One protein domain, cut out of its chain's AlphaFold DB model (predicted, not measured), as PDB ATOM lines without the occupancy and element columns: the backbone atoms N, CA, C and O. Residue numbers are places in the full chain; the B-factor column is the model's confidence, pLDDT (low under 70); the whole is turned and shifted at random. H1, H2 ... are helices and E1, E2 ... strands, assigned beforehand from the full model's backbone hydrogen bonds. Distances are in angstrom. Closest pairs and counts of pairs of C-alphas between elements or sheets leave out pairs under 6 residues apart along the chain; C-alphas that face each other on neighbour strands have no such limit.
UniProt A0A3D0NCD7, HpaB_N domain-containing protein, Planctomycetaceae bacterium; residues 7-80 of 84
ATOM      1  N   ALA A   7      86.562 -18.857  -3.751       93.19
ATOM      2  CA  ALA A   7      86.685 -20.237  -4.199       93.19
ATOM      3  C   ALA A   7      88.092 -20.789  -3.932       93.19
ATOM      4  O   ALA A   7      88.227 -21.864  -3.352       93.19
ATOM      5  N   GLU A   8      89.133 -20.029  -4.278       93.38
ATOM      6  CA  GLU A   8      90.529 -20.410  -4.025       93.38
ATOM      7  C   GLU A   8      90.861 -20.441  -2.531       93.38
ATOM      8  O   GLU A   8      91.638 -21.284  -2.080       93.38
ATOM      9  N   TYR A   9      90.268 -19.541  -1.742       94.00
ATOM     10  CA  TYR A   9      90.379 -19.595  -0.289       94.00
ATOM     11  C   TYR A   9      89.804 -20.902   0.258       94.00
ATOM     12  O   TYR A   9      90.514 -21.605   0.972       94.00
ATOM     13  N   LEU A  10      88.556 -21.239  -0.086       94.44
ATOM     14  CA  LEU A  10      87.879 -22.439   0.412       94.44
ATOM     15  C   LEU A  10      88.559 -23.724  -0.061       94.44
ATOM     16  O   LEU A  10      88.711 -24.653   0.731       94.44
ATOM     17  N   ASP A  11      88.998 -23.776  -1.318       94.88
ATOM     18  CA  ASP A  11      89.718 -24.934  -1.845       94.88
ATOM     19  C   ASP A  11      91.064 -25.129  -1.136       94.88
ATOM     20  O   ASP A  11      91.393 -26.234  -0.714       94.88
ATOM     21  N   GLY A  12      91.776 -24.035  -0.843       92.94
ATOM     22  CA  GLY A  12      93.002 -24.065  -0.046       92.94
ATOM     23  C   GLY A  12      92.819 -24.534   1.404       92.94
ATOM     24  O   GLY A  12      93.810 -24.804   2.081       92.94
ATOM     25  N   LEU A  13      91.583 -24.636   1.910       94.38
ATOM     26  CA  LEU A  13      91.305 -25.215   3.228       94.38
ATOM     27  C   LEU A  13      91.125 -26.735   3.205       94.38
ATOM     28  O   LEU A  13      91.148 -27.353   4.270       94.38
ATOM     29  N   ARG A  14      90.974 -27.334   2.020       92.94
ATOM     30  CA  ARG A  14      90.878 -28.786   1.814       92.94
ATOM     31  C   ARG A  14      92.265 -29.417   1.779       92.94
ATOM     32  O   ARG A  14      92.665 -30.077   0.823       92.94
ATOM     33  N   ASP A  15      93.026 -29.172   2.832       91.56
ATOM     34  CA  ASP A  15      94.361 -29.719   3.018       91.56
ATOM     35  C   ASP A  15      94.350 -30.828   4.084       91.56
ATOM     36  O   ASP A  15      93.308 -31.289   4.545       91.56
ATOM     37  N   LYS A  16      95.537 -31.295   4.476       91.62
ATOM     38  CA  LYS A  16      95.703 -32.338   5.499       91.62
ATOM     39  C   LYS A  16      95.879 -31.756   6.907       91.62
ATOM     40  O   LYS A  16      96.615 -32.329   7.714       91.62
ATOM     41  N   ARG A  17      95.276 -30.598   7.204       92.31
ATOM     42  CA  ARG A  17      95.338 -29.994   8.542       92.31
ATOM     43  C   ARG A  17      94.753 -30.923   9.597       92.31
ATOM     44  O   ARG A  17      93.758 -31.605   9.378       92.31
ATOM     45  N   ASN A  18      95.361 -30.901  10.775       93.88
ATOM     46  CA  ASN A  18      94.913 -31.675  11.922       93.88
ATOM     47  C   ASN A  18      94.168 -30.753  12.897       93.88
ATOM     48  O   ASN A  18      94.796 -30.066  13.703       93.88
ATOM     49  N   VAL A  19      92.841 -30.694  12.783       94.44
ATOM     50  CA  VAL A  19      91.984 -29.795  13.572       94.44
ATOM     51  C   VAL A  19      91.176 -30.605  14.579       94.44
ATOM     52  O   VAL A  19      90.591 -31.625  14.229       94.44
ATOM     53  N   TRP A  20      91.121 -30.136  15.825       94.56
ATOM     54  CA  TRP A  20      90.359 -30.762  16.907       94.56
ATOM     55  C   TRP A  20      89.437 -29.736  17.553       94.56
ATOM     56  O   TRP A  20      89.878 -28.643  17.905       94.56
ATOM     57  N   VAL A  21      88.164 -30.086  17.731       93.38
ATOM     58  CA  VAL A  21      87.162 -29.239  18.389       93.38
ATOM     59  C   VAL A  21      86.352 -30.099  19.347       93.38
ATOM     60  O   VAL A  21      85.881 -31.169  18.971       93.38
ATOM     61  N   ASN A  22      86.195 -29.650  20.595       91.81
ATOM     62  CA  ASN A  22      85.435 -30.361  21.633       91.81
ATOM     63  C   ASN A  22      85.843 -31.840  21.806       91.81
ATOM     64  O   ASN A  22      85.002 -32.703  22.036       91.81
ATOM     65  N   GLY A  23      87.139 -32.140  21.665       93.19
ATOM     66  CA  GLY A  23      87.677 -33.498  21.796       93.19
ATOM     67  C   GLY A  23      87.482 -34.404  20.573       93.19
ATOM     68  O   GLY A  23      87.925 -35.548  20.608       93.19
ATOM     69  N   ALA A  24      86.876 -33.911  19.490       91.88
ATOM     70  CA  ALA A  24      86.718 -34.641  18.236       91.88
ATOM     71  C   ALA A  24      87.640 -34.079  17.144       91.88
ATOM     72  O   ALA A  24      87.813 -32.863  17.028       91.88
ATOM     73  N   ALA A  25      88.208 -34.964  16.326       92.62
ATOM     74  CA  ALA A  25      88.954 -34.572  15.138       92.62
ATOM     75  C   ALA A  25      87.990 -34.120  14.028       92.62
ATOM     76  O   ALA A  25      87.000 -34.792  13.737       92.62
ATOM     77  N   VAL A  26      88.299 -32.993  13.391       93.56
ATOM     78  CA  VAL A  26      87.587 -32.467  12.224       93.56
ATOM     79  C   VAL A  26      88.440 -32.735  10.991       93.56
ATOM     80  O   VAL A  26      89.456 -32.077  10.780       93.56
ATOM     81  N   CYS A  27      88.022 -33.715  10.185       88.50
ATOM     82  CA  CYS A  27      88.763 -34.146   8.995       88.50
ATOM     83  C   CYS A  27      88.731 -33.118   7.857       88.50
ATOM     84  O   CYS A  27      89.688 -33.025   7.098       88.50
ATOM     85  N   ASP A  28      87.638 -32.363   7.730       91.81
ATOM     86  CA  ASP A  28      87.495 -31.296   6.741       91.81
ATOM     87  C   ASP A  28      86.726 -30.131   7.368       91.81
ATOM     88  O   ASP A  28      85.555 -30.249   7.744       91.81
ATOM     89  N   VAL A  29      87.402 -28.991   7.495       93.69
ATOM     90  CA  VAL A  29      86.804 -27.783   8.068       93.69
ATOM     91  C   VAL A  29      85.733 -27.192   7.156       93.69
ATOM     92  O   VAL A  29      84.781 -26.611   7.666       93.69
ATOM     93  N   THR A  30      85.838 -27.382   5.836       92.62
ATOM     94  CA  THR A  30      84.904 -26.833   4.841       92.62
ATOM     95  C   THR A  30      83.535 -27.506   4.869       92.62
ATOM     96  O   THR A  30      82.558 -26.914   4.421       92.62
ATOM     97  N   GLN A  31      83.460 -28.721   5.418       90.69
ATOM     98  CA  GLN A  31      82.226 -29.501   5.554       90.69
ATOM     99  C   GLN A  31      81.620 -29.426   6.962       90.69
ATOM    100  O   GLN A  31      80.551 -29.978   7.206       90.69
ATOM    101  N   SER A  32      82.294 -28.775   7.914       90.62
ATOM    102  CA  SER A  32      81.843 -28.726   9.303       90.62
ATOM    103  C   SER A  32      80.901 -27.548   9.553       90.62
ATOM    104  O   SER A  32      81.272 -26.386   9.366       90.62
ATOM    105  N   ASP A  33      79.714 -27.829  10.097       91.81
ATOM    106  CA  ASP A  33      78.759 -26.793  10.515       91.81
ATOM    107  C   ASP A  33      79.338 -25.834  11.567       91.81
ATOM    108  O   ASP A  33      78.959 -24.663  11.610       91.81
ATOM    109  N   LEU A  34      80.302 -26.301  12.372       92.50
ATOM    110  CA  LEU A  34      80.969 -25.500  13.403       92.50
ATOM    111  C   LEU A  34      81.740 -24.314  12.812       92.50
ATOM    112  O   LEU A  34      81.819 -23.259  13.436       92.50
ATOM    113  N   PHE A  35      82.301 -24.479  11.613       94.00
ATOM    114  CA  PHE A  35      83.122 -23.457  10.963       94.00
ATOM    115  C   PHE A  35      82.371 -22.672   9.890       94.00
ATOM    116  O   PHE A  35      82.879 -21.651   9.428       94.00
ATOM    117  N   ARG A  36      81.155 -23.089   9.520       93.62
ATOM    118  CA  ARG A  36      80.396 -22.519   8.399       93.62
ATOM    119  C   ARG A  36      80.285 -20.993   8.445       93.62
ATOM    120  O   ARG A  36      80.471 -20.344   7.422       93.62
ATOM    121  N   GLY A  37      80.022 -20.415   9.620       94.62
ATOM    122  CA  GLY A  37      79.928 -18.958   9.787       94.62
ATOM    123  C   GLY A  37      81.257 -18.242   9.531       94.62
ATOM    124  O   GLY A  37      81.311 -17.299   8.744       94.62
ATOM    125  N   SER A  38      82.341 -18.726  10.137       94.69
ATOM    126  CA  SER A  38      83.683 -18.157   9.961       94.69
ATOM    127  C   SER A  38      84.182 -18.298   8.524       94.69
ATOM    128  O   SER A  38      84.765 -17.366   7.974       94.69
ATOM    129  N   LEU A  39      83.915 -19.447   7.898       95.88
ATOM    130  CA  LEU A  39      84.251 -19.705   6.501       95.88
ATOM    131  C   LEU A  39      83.506 -18.766   5.559       95.88
ATOM    132  O   LEU A  39      84.131 -18.194   4.672       95.88
ATOM    133  N   ALA A  40      82.204 -18.568   5.775       94.94
ATOM    134  CA  ALA A  40      81.408 -17.638   4.982       94.94
ATOM    135  C   ALA A  40      81.902 -16.191   5.132       94.94
ATOM    136  O   ALA A  40      82.005 -15.480   4.136       94.94
ATOM    137  N   GLY A  41      82.263 -15.769   6.350       95.50
ATOM    138  CA  GLY A  41      82.821 -14.436   6.591       95.50
ATOM    139  C   GLY A  41      84.140 -14.205   5.852       95.50
ATOM    140  O   GLY A  41      84.291 -13.206   5.153       95.50
ATOM    141  N   MET A  42      85.076 -15.154   5.944       95.06
ATOM    142  CA  MET A  42      86.369 -15.039   5.263       95.06
ATOM    143  C   MET A  42      86.254 -15.167   3.743       95.06
ATOM    144  O   MET A  42      86.888 -14.401   3.026       95.06
ATOM    145  N   ALA A  43      85.431 -16.088   3.242       95.12
ATOM    146  CA  ALA A  43      85.132 -16.189   1.817       95.12
ATOM    147  C   ALA A  43      84.541 -14.872   1.286       95.12
ATOM    148  O   ALA A  43      85.044 -14.322   0.311       95.12
ATOM    149  N   GLY A  44      83.555 -14.307   1.992       94.31
ATOM    150  CA  GLY A  44      82.974 -13.009   1.653       94.31
ATOM    151  C   GLY A  44      83.993 -11.868   1.667       94.31
ATOM    152  O   GLY A  44      83.919 -10.983   0.822       94.31
ATOM    153  N   TYR A  45      84.974 -11.901   2.572       92.19
ATOM    154  CA  TYR A  45      86.068 -10.930   2.588       92.19
ATOM    155  C   TYR A  45      86.950 -11.020   1.333       92.19
ATOM    156  O   TYR A  45      87.236  -9.992   0.724       92.19
ATOM    157  N   PHE A  46      87.328 -12.227   0.898       91.56
ATOM    158  CA  PHE A  46      88.082 -12.402  -0.348       91.56
ATOM    159  C   PHE A  46      87.280 -11.941  -1.571       91.56
ATOM    160  O   PHE A  46      87.810 -11.217  -2.412       91.56
ATOM    161  N   ASP A  47      85.991 -12.270  -1.655       92.94
ATOM    162  CA  ASP A  47      85.140 -11.775  -2.746       92.94
ATOM    163  C   ASP A  47      84.973 -10.252  -2.707       92.94
ATOM    164  O   ASP A  47      84.969  -9.607  -3.754       92.94
ATOM    165  N   TRP A  48      84.893  -9.649  -1.518       91.62
ATOM    166  CA  TRP A  48      84.845  -8.195  -1.365       91.62
ATOM    167  C   TRP A  48      86.112  -7.530  -1.903       91.62
ATOM    168  O   TRP A  48      86.020  -6.592  -2.688       91.62
ATOM    169  N   GLN A  49      87.289  -8.047  -1.551       90.12
ATOM    170  CA  GLN A  49      88.563  -7.532  -2.064       90.12
ATOM    171  C   GLN A  49      88.654  -7.612  -3.592       90.12
ATOM    172  O   GLN A  49      89.209  -6.714  -4.212       90.12
ATOM    173  N   ASN A  50      88.095  -8.662  -4.200       88.25
ATOM    174  CA  ASN A  50      88.036  -8.787  -5.659       88.25
ATOM    175  C   ASN A  50      86.991  -7.850  -6.280       88.25
ATOM    176  O   ASN A  50      87.201  -7.325  -7.369       88.25
ATOM    177  N   LYS A  51      85.864  -7.618  -5.599       91.31
ATOM    178  CA  LYS A  51      84.820  -6.690  -6.054       91.31
ATOM    179  C   LYS A  51      85.291  -5.233  -6.034       91.31
ATOM    180  O   LYS A  51      84.930  -4.481  -6.930       91.31
ATOM    181  N   PHE A  52      86.071  -4.853  -5.027       91.38
ATOM    182  CA  PHE A  52      86.655  -3.519  -4.862       91.38
ATOM    183  C   PHE A  52      88.159  -3.559  -5.142       91.38
ATOM    184  O   PHE A  52      88.963  -3.069  -4.352       91.38
ATOM    185  N   ALA A  53      88.544  -4.210  -6.245       87.69
ATOM    186  CA  ALA A  53      89.945  -4.442  -6.582       87.69
ATOM    187  C   ALA A  53      90.738  -3.140  -6.747       87.69
ATOM    188  O   ALA A  53      91.888  -3.109  -6.331       87.69
ATOM    189  N   ASP A  54      90.121  -2.072  -7.256       86.44
ATOM    190  CA  ASP A  54      90.778  -0.769  -7.433       86.44
ATOM    191  C   ASP A  54      91.313  -0.194  -6.107       86.44
ATOM    192  O   ASP A  54      92.379   0.417  -6.082       86.44
ATOM    193  N   ASP A  55      90.615  -0.458  -4.996       86.62
ATOM    194  CA  ASP A  55      91.000   0.006  -3.656       86.62
ATOM    195  C   ASP A  55      91.770  -1.061  -2.861       86.62
ATOM    196  O   ASP A  55      92.523  -0.760  -1.934       86.62
ATOM    197  N   CYS A  56      91.551  -2.340  -3.179       86.19
ATOM    198  CA  CYS A  56      92.010  -3.463  -2.364       86.19
ATOM    199  C   CYS A  56      93.199  -4.224  -2.959       86.19
ATOM    200  O   CYS A  56      93.867  -4.956  -2.225       86.19
ATOM    201  N   VAL A  57      93.454  -4.127  -4.261       86.44
ATOM    202  CA  VAL A  57      94.441  -4.939  -4.977       86.44
ATOM    203  C   VAL A  57      95.419  -4.027  -5.697       86.44
ATOM    204  O   VAL A  57      95.041  -3.114  -6.417       86.44
ATOM    205  N   ILE A  58      96.703  -4.296  -5.500       85.94
ATOM    206  CA  ILE A  58      97.788  -3.529  -6.102       85.94
ATOM    207  C   ILE A  58      98.776  -4.478  -6.763       85.94
ATOM    208  O   ILE A  58      98.995  -5.605  -6.304       85.94
ATOM    209  N   GLU A  59      99.388  -4.012  -7.845       84.00
ATOM    210  CA  GLU A  59     100.471  -4.738  -8.493       84.00
ATOM    211  C   GLU A  59     101.751  -4.640  -7.660       84.00
ATOM    212  O   GLU A  59     102.137  -3.573  -7.177       84.00
ATOM    213  N   SER A  60     102.422  -5.775  -7.496       79.88
ATOM    214  CA  SER A  60     103.698  -5.888  -6.795       79.88
ATOM    215  C   SER A  60     104.673  -6.724  -7.624       79.88
ATOM    216  O   SER A  60     104.273  -7.412  -8.561       79.88
ATOM    217  N   GLU A  61     105.959  -6.719  -7.270       77.31
ATOM    218  CA  GLU A  61     107.001  -7.483  -7.979       77.31
ATOM    219  C   GLU A  61     106.711  -8.999  -8.025       77.31
ATOM    220  O   GLU A  61     107.175  -9.696  -8.924       77.31
ATOM    221  N   GLY A  62     105.910  -9.511  -7.082       74.94
ATOM    222  CA  GLY A  62     105.436 -10.901  -7.033       74.94
ATOM    223  C   GLY A  62     104.049 -11.143  -7.646       74.94
ATOM    224  O   GLY A  62     103.476 -12.208  -7.405       74.94
ATOM    225  N   GLY A  63     103.504 -10.170  -8.384       79.81
ATOM    226  CA  GLY A  63     102.143 -10.154  -8.928       79.81
ATOM    227  C   GLY A  63     101.118  -9.473  -8.015       79.81
ATOM    228  O   GLY A  63     101.421  -9.131  -6.867       79.81
ATOM    229  N   ALA A  64      99.901  -9.294  -8.536       83.12
ATOM    230  CA  ALA A  64      98.774  -8.673  -7.844       83.12
ATOM    231  C   ALA A  64      98.551  -9.251  -6.437       83.12
ATOM    232  O   ALA A  64      98.327 -10.455  -6.256       83.12
ATOM    233  N   CYS A  65      98.587  -8.386  -5.425       85.56
ATOM    234  CA  CYS A  65      98.379  -8.765  -4.034       85.56
ATOM    235  C   CYS A  65      97.413  -7.806  -3.340       85.56
ATOM    236  O   CYS A  65      97.193  -6.677  -3.775       85.56
ATOM    237  N   ASN A  66      96.806  -8.273  -2.249       84.44
ATOM    238  CA  ASN A  66      95.971  -7.396  -1.443       84.44
ATOM    239  C   ASN A  66      96.827  -6.355  -0.700       84.44
ATOM    240  O   ASN A  66      97.876  -6.705  -0.155       84.44
ATOM    241  N   VAL A  67      96.338  -5.115  -0.603       84.94
ATOM    242  CA  VAL A  67      97.011  -3.999   0.091       84.94
ATOM    243  C   VAL A  67      97.393  -4.320   1.540       84.94
ATOM    244  O   VAL A  67      98.410  -3.832   2.021       84.94
ATOM    245  N   SER A  68      96.662  -5.213   2.222       80.38
ATOM    246  CA  SER A  68      96.997  -5.666   3.585       80.38
ATOM    247  C   SER A  68      98.319  -6.439   3.690       80.38
ATOM    248  O   SER A  68      98.817  -6.659   4.794       80.38
ATOM    249  N   HIS A  69      98.898  -6.863   2.564       81.62
ATOM    250  CA  HIS A  69     100.207  -7.510   2.513       81.62
ATOM    251  C   HIS A  69     101.368  -6.529   2.314       81.62
ATOM    252  O   HIS A  69     102.524  -6.951   2.395       81.62
ATOM    253  N   LEU A  70     101.089  -5.250   2.046       79.25
ATOM    254  CA  LEU A  70     102.122  -4.233   1.922       79.25
ATOM    255  C   LEU A  70     102.600  -3.767   3.294       79.25
ATOM    256  O   LEU A  70     101.813  -3.537   4.208       79.25
ATOM    257  N   ILE A  71     103.910  -3.562   3.409       79.06
ATOM    258  CA  ILE A  71     104.486  -2.806   4.518       79.06
ATOM    259  C   ILE A  71     104.410  -1.324   4.118       79.06
ATOM    260  O   ILE A  71     104.967  -0.968   3.077       79.06
ATOM    261  N   PRO A  72     103.744  -0.451   4.895       72.69
ATOM    262  CA  PRO A  72     103.722   0.980   4.613       72.69
ATOM    263  C   PRO A  72     105.143   1.553   4.669       72.69
ATOM    264  O   PRO A  72     105.776   1.552   5.724       72.69
ATOM    265  N   MET A  73     105.661   2.033   3.535       70.12
ATOM    266  CA  MET A  73     107.007   2.627   3.441       70.12
ATOM    267  C   MET A  73     106.989   4.163   3.480       70.12
ATOM    268  O   MET A  73     108.040   4.801   3.424       70.12
ATOM    269  N   SER A  74     105.808   4.773   3.592       65.44
ATOM    270  CA  SER A  74     105.621   6.216   3.740       65.44
ATOM    271  C   SER A  74     104.425   6.511   4.648       65.44
ATOM    272  O   SER A  74     103.518   5.692   4.780       65.44
ATOM    273  N   ALA A  75     104.418   7.693   5.273       63.91
ATOM    274  CA  ALA A  75     103.322   8.127   6.146       63.91
ATOM    275  C   ALA A  75     101.970   8.210   5.409       63.91
ATOM    276  O   ALA A  75     100.933   7.971   6.017       63.91
ATOM    277  N   GLU A  76     102.003   8.490   4.105       63.50
ATOM    278  CA  GLU A  76     100.833   8.552   3.223       63.50
ATOM    279  C   GLU A  76     100.172   7.176   3.016       63.50
ATOM    280  O   GLU A  76      98.950   7.083   2.967       63.50
ATOM    281  N   LEU A  77     100.951   6.082   2.993       58.81
ATOM    282  CA  LEU A  77     100.395   4.719   2.952       58.81
ATOM    283  C   LEU A  77      99.732   4.304   4.273       58.81
ATOM    284  O   LEU A  77      98.904   3.396   4.290       58.81
ATOM    285  N   THR A  78     100.108   4.935   5.386       58.16
ATOM    286  CA  THR A  78      99.514   4.665   6.704       58.16
ATOM    287  C   THR A  78      98.162   5.364   6.869       58.16
ATOM    288  O   THR A  78      97.352   4.929   7.682       58.16
ATOM    289  N   SER A  79      97.895   6.418   6.091       59.03
ATOM    290  CA  SER A  79      96.656   7.206   6.128       59.03
ATOM    291  C   SER A  79      95.584   6.706   5.153       59.03
ATOM    292  O   SER A  79      94.870   7.515   4.567       59.03
ATOM    293  N   LEU A  80      95.458   5.387   4.962       55.16
ATOM    294  CA  LEU A  80      94.269   4.799   4.333       55.16
ATOM    295  C   LEU A  80      93.063   5.061   5.249       55.16
ATOM    296  O   LEU A  80      92.705   4.244   6.097       55.16
TER     297      LEU A  80
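Overview. This is residues 7 to 80 of the 84 residues of the protein "HpaB_N domain-containing protein" of Planctomycetaceae bacterium (UniProt A0A3D0NCD7). A small antiparallel hairpin of two strands, E1 and E2, makes one end of a loose rod, and one long helix, H2, runs through its middle. Short H1 packs on the side of H2; at the other end come short H3, a long loop with a short strand-like pairing, and short H4, with residues 71 to 76 sticking out. The printed part has 74 residues, with four named helices and two named strands in the order H1, E1, E2, H2, H3, H4. The class is mostly helix, though under half of the residues are in named elements. The whole is loose, with a radius of gyration of the C-alphas of 16.4 A and spans of 48 by 23 by 23 A.

Arrangement. E1, residues 19 to 21, and E2, residues 24 to 26, form a hairpin, antiparallel at 136 degrees; N 21 and O 24 are 2.9 A apart and N 26 and O 19 are 2.8 A apart, both within hydrogen-bond range. H2, residues 36 to 51, is apart from E1. H1, residues 7 to 11, touches H2 at residues 39 to 46 of H2 alone; the closest C-alphas of the two, those of Tyr 9 and Ala 43, are 6.6 A apart. H3, residues 53 to 56, is close to H2 but not clearly touching; the closest C-alphas, of Gln 49 and Cys 56, are 5.3 A apart. Residues 57 to 58 pair antiparallel with residues 65 to 66. H4, residues 75 to 78, touches no helix and is apart from H2 and H3. In H1 and H2 every O i to N i+4 pair is within hydrogen-bond range; H3 and H4 are too short for such a pair.

Along the chain. H1 begins at C-alpha 7 at (86.685, -20.237, -4.199). H2 measures 21.9 A from C-alpha 36 at (80.396, -22.519, 8.399) to C-alpha 51. E1 measures 6.8 A and E2 6.5 A. H4 ends at C-alpha 78 at (99.514, 4.665, 6.704).

Size, cuts and confidence. The two C-alphas farthest apart, those of Ala 24 and Glu 76, are 47.9 A apart. The printed part has no cut. The link from H3 to H4, 18 residues, is long. The mean pLDDT of the printed part is 86.7, and residues 74 to 80 are under 70.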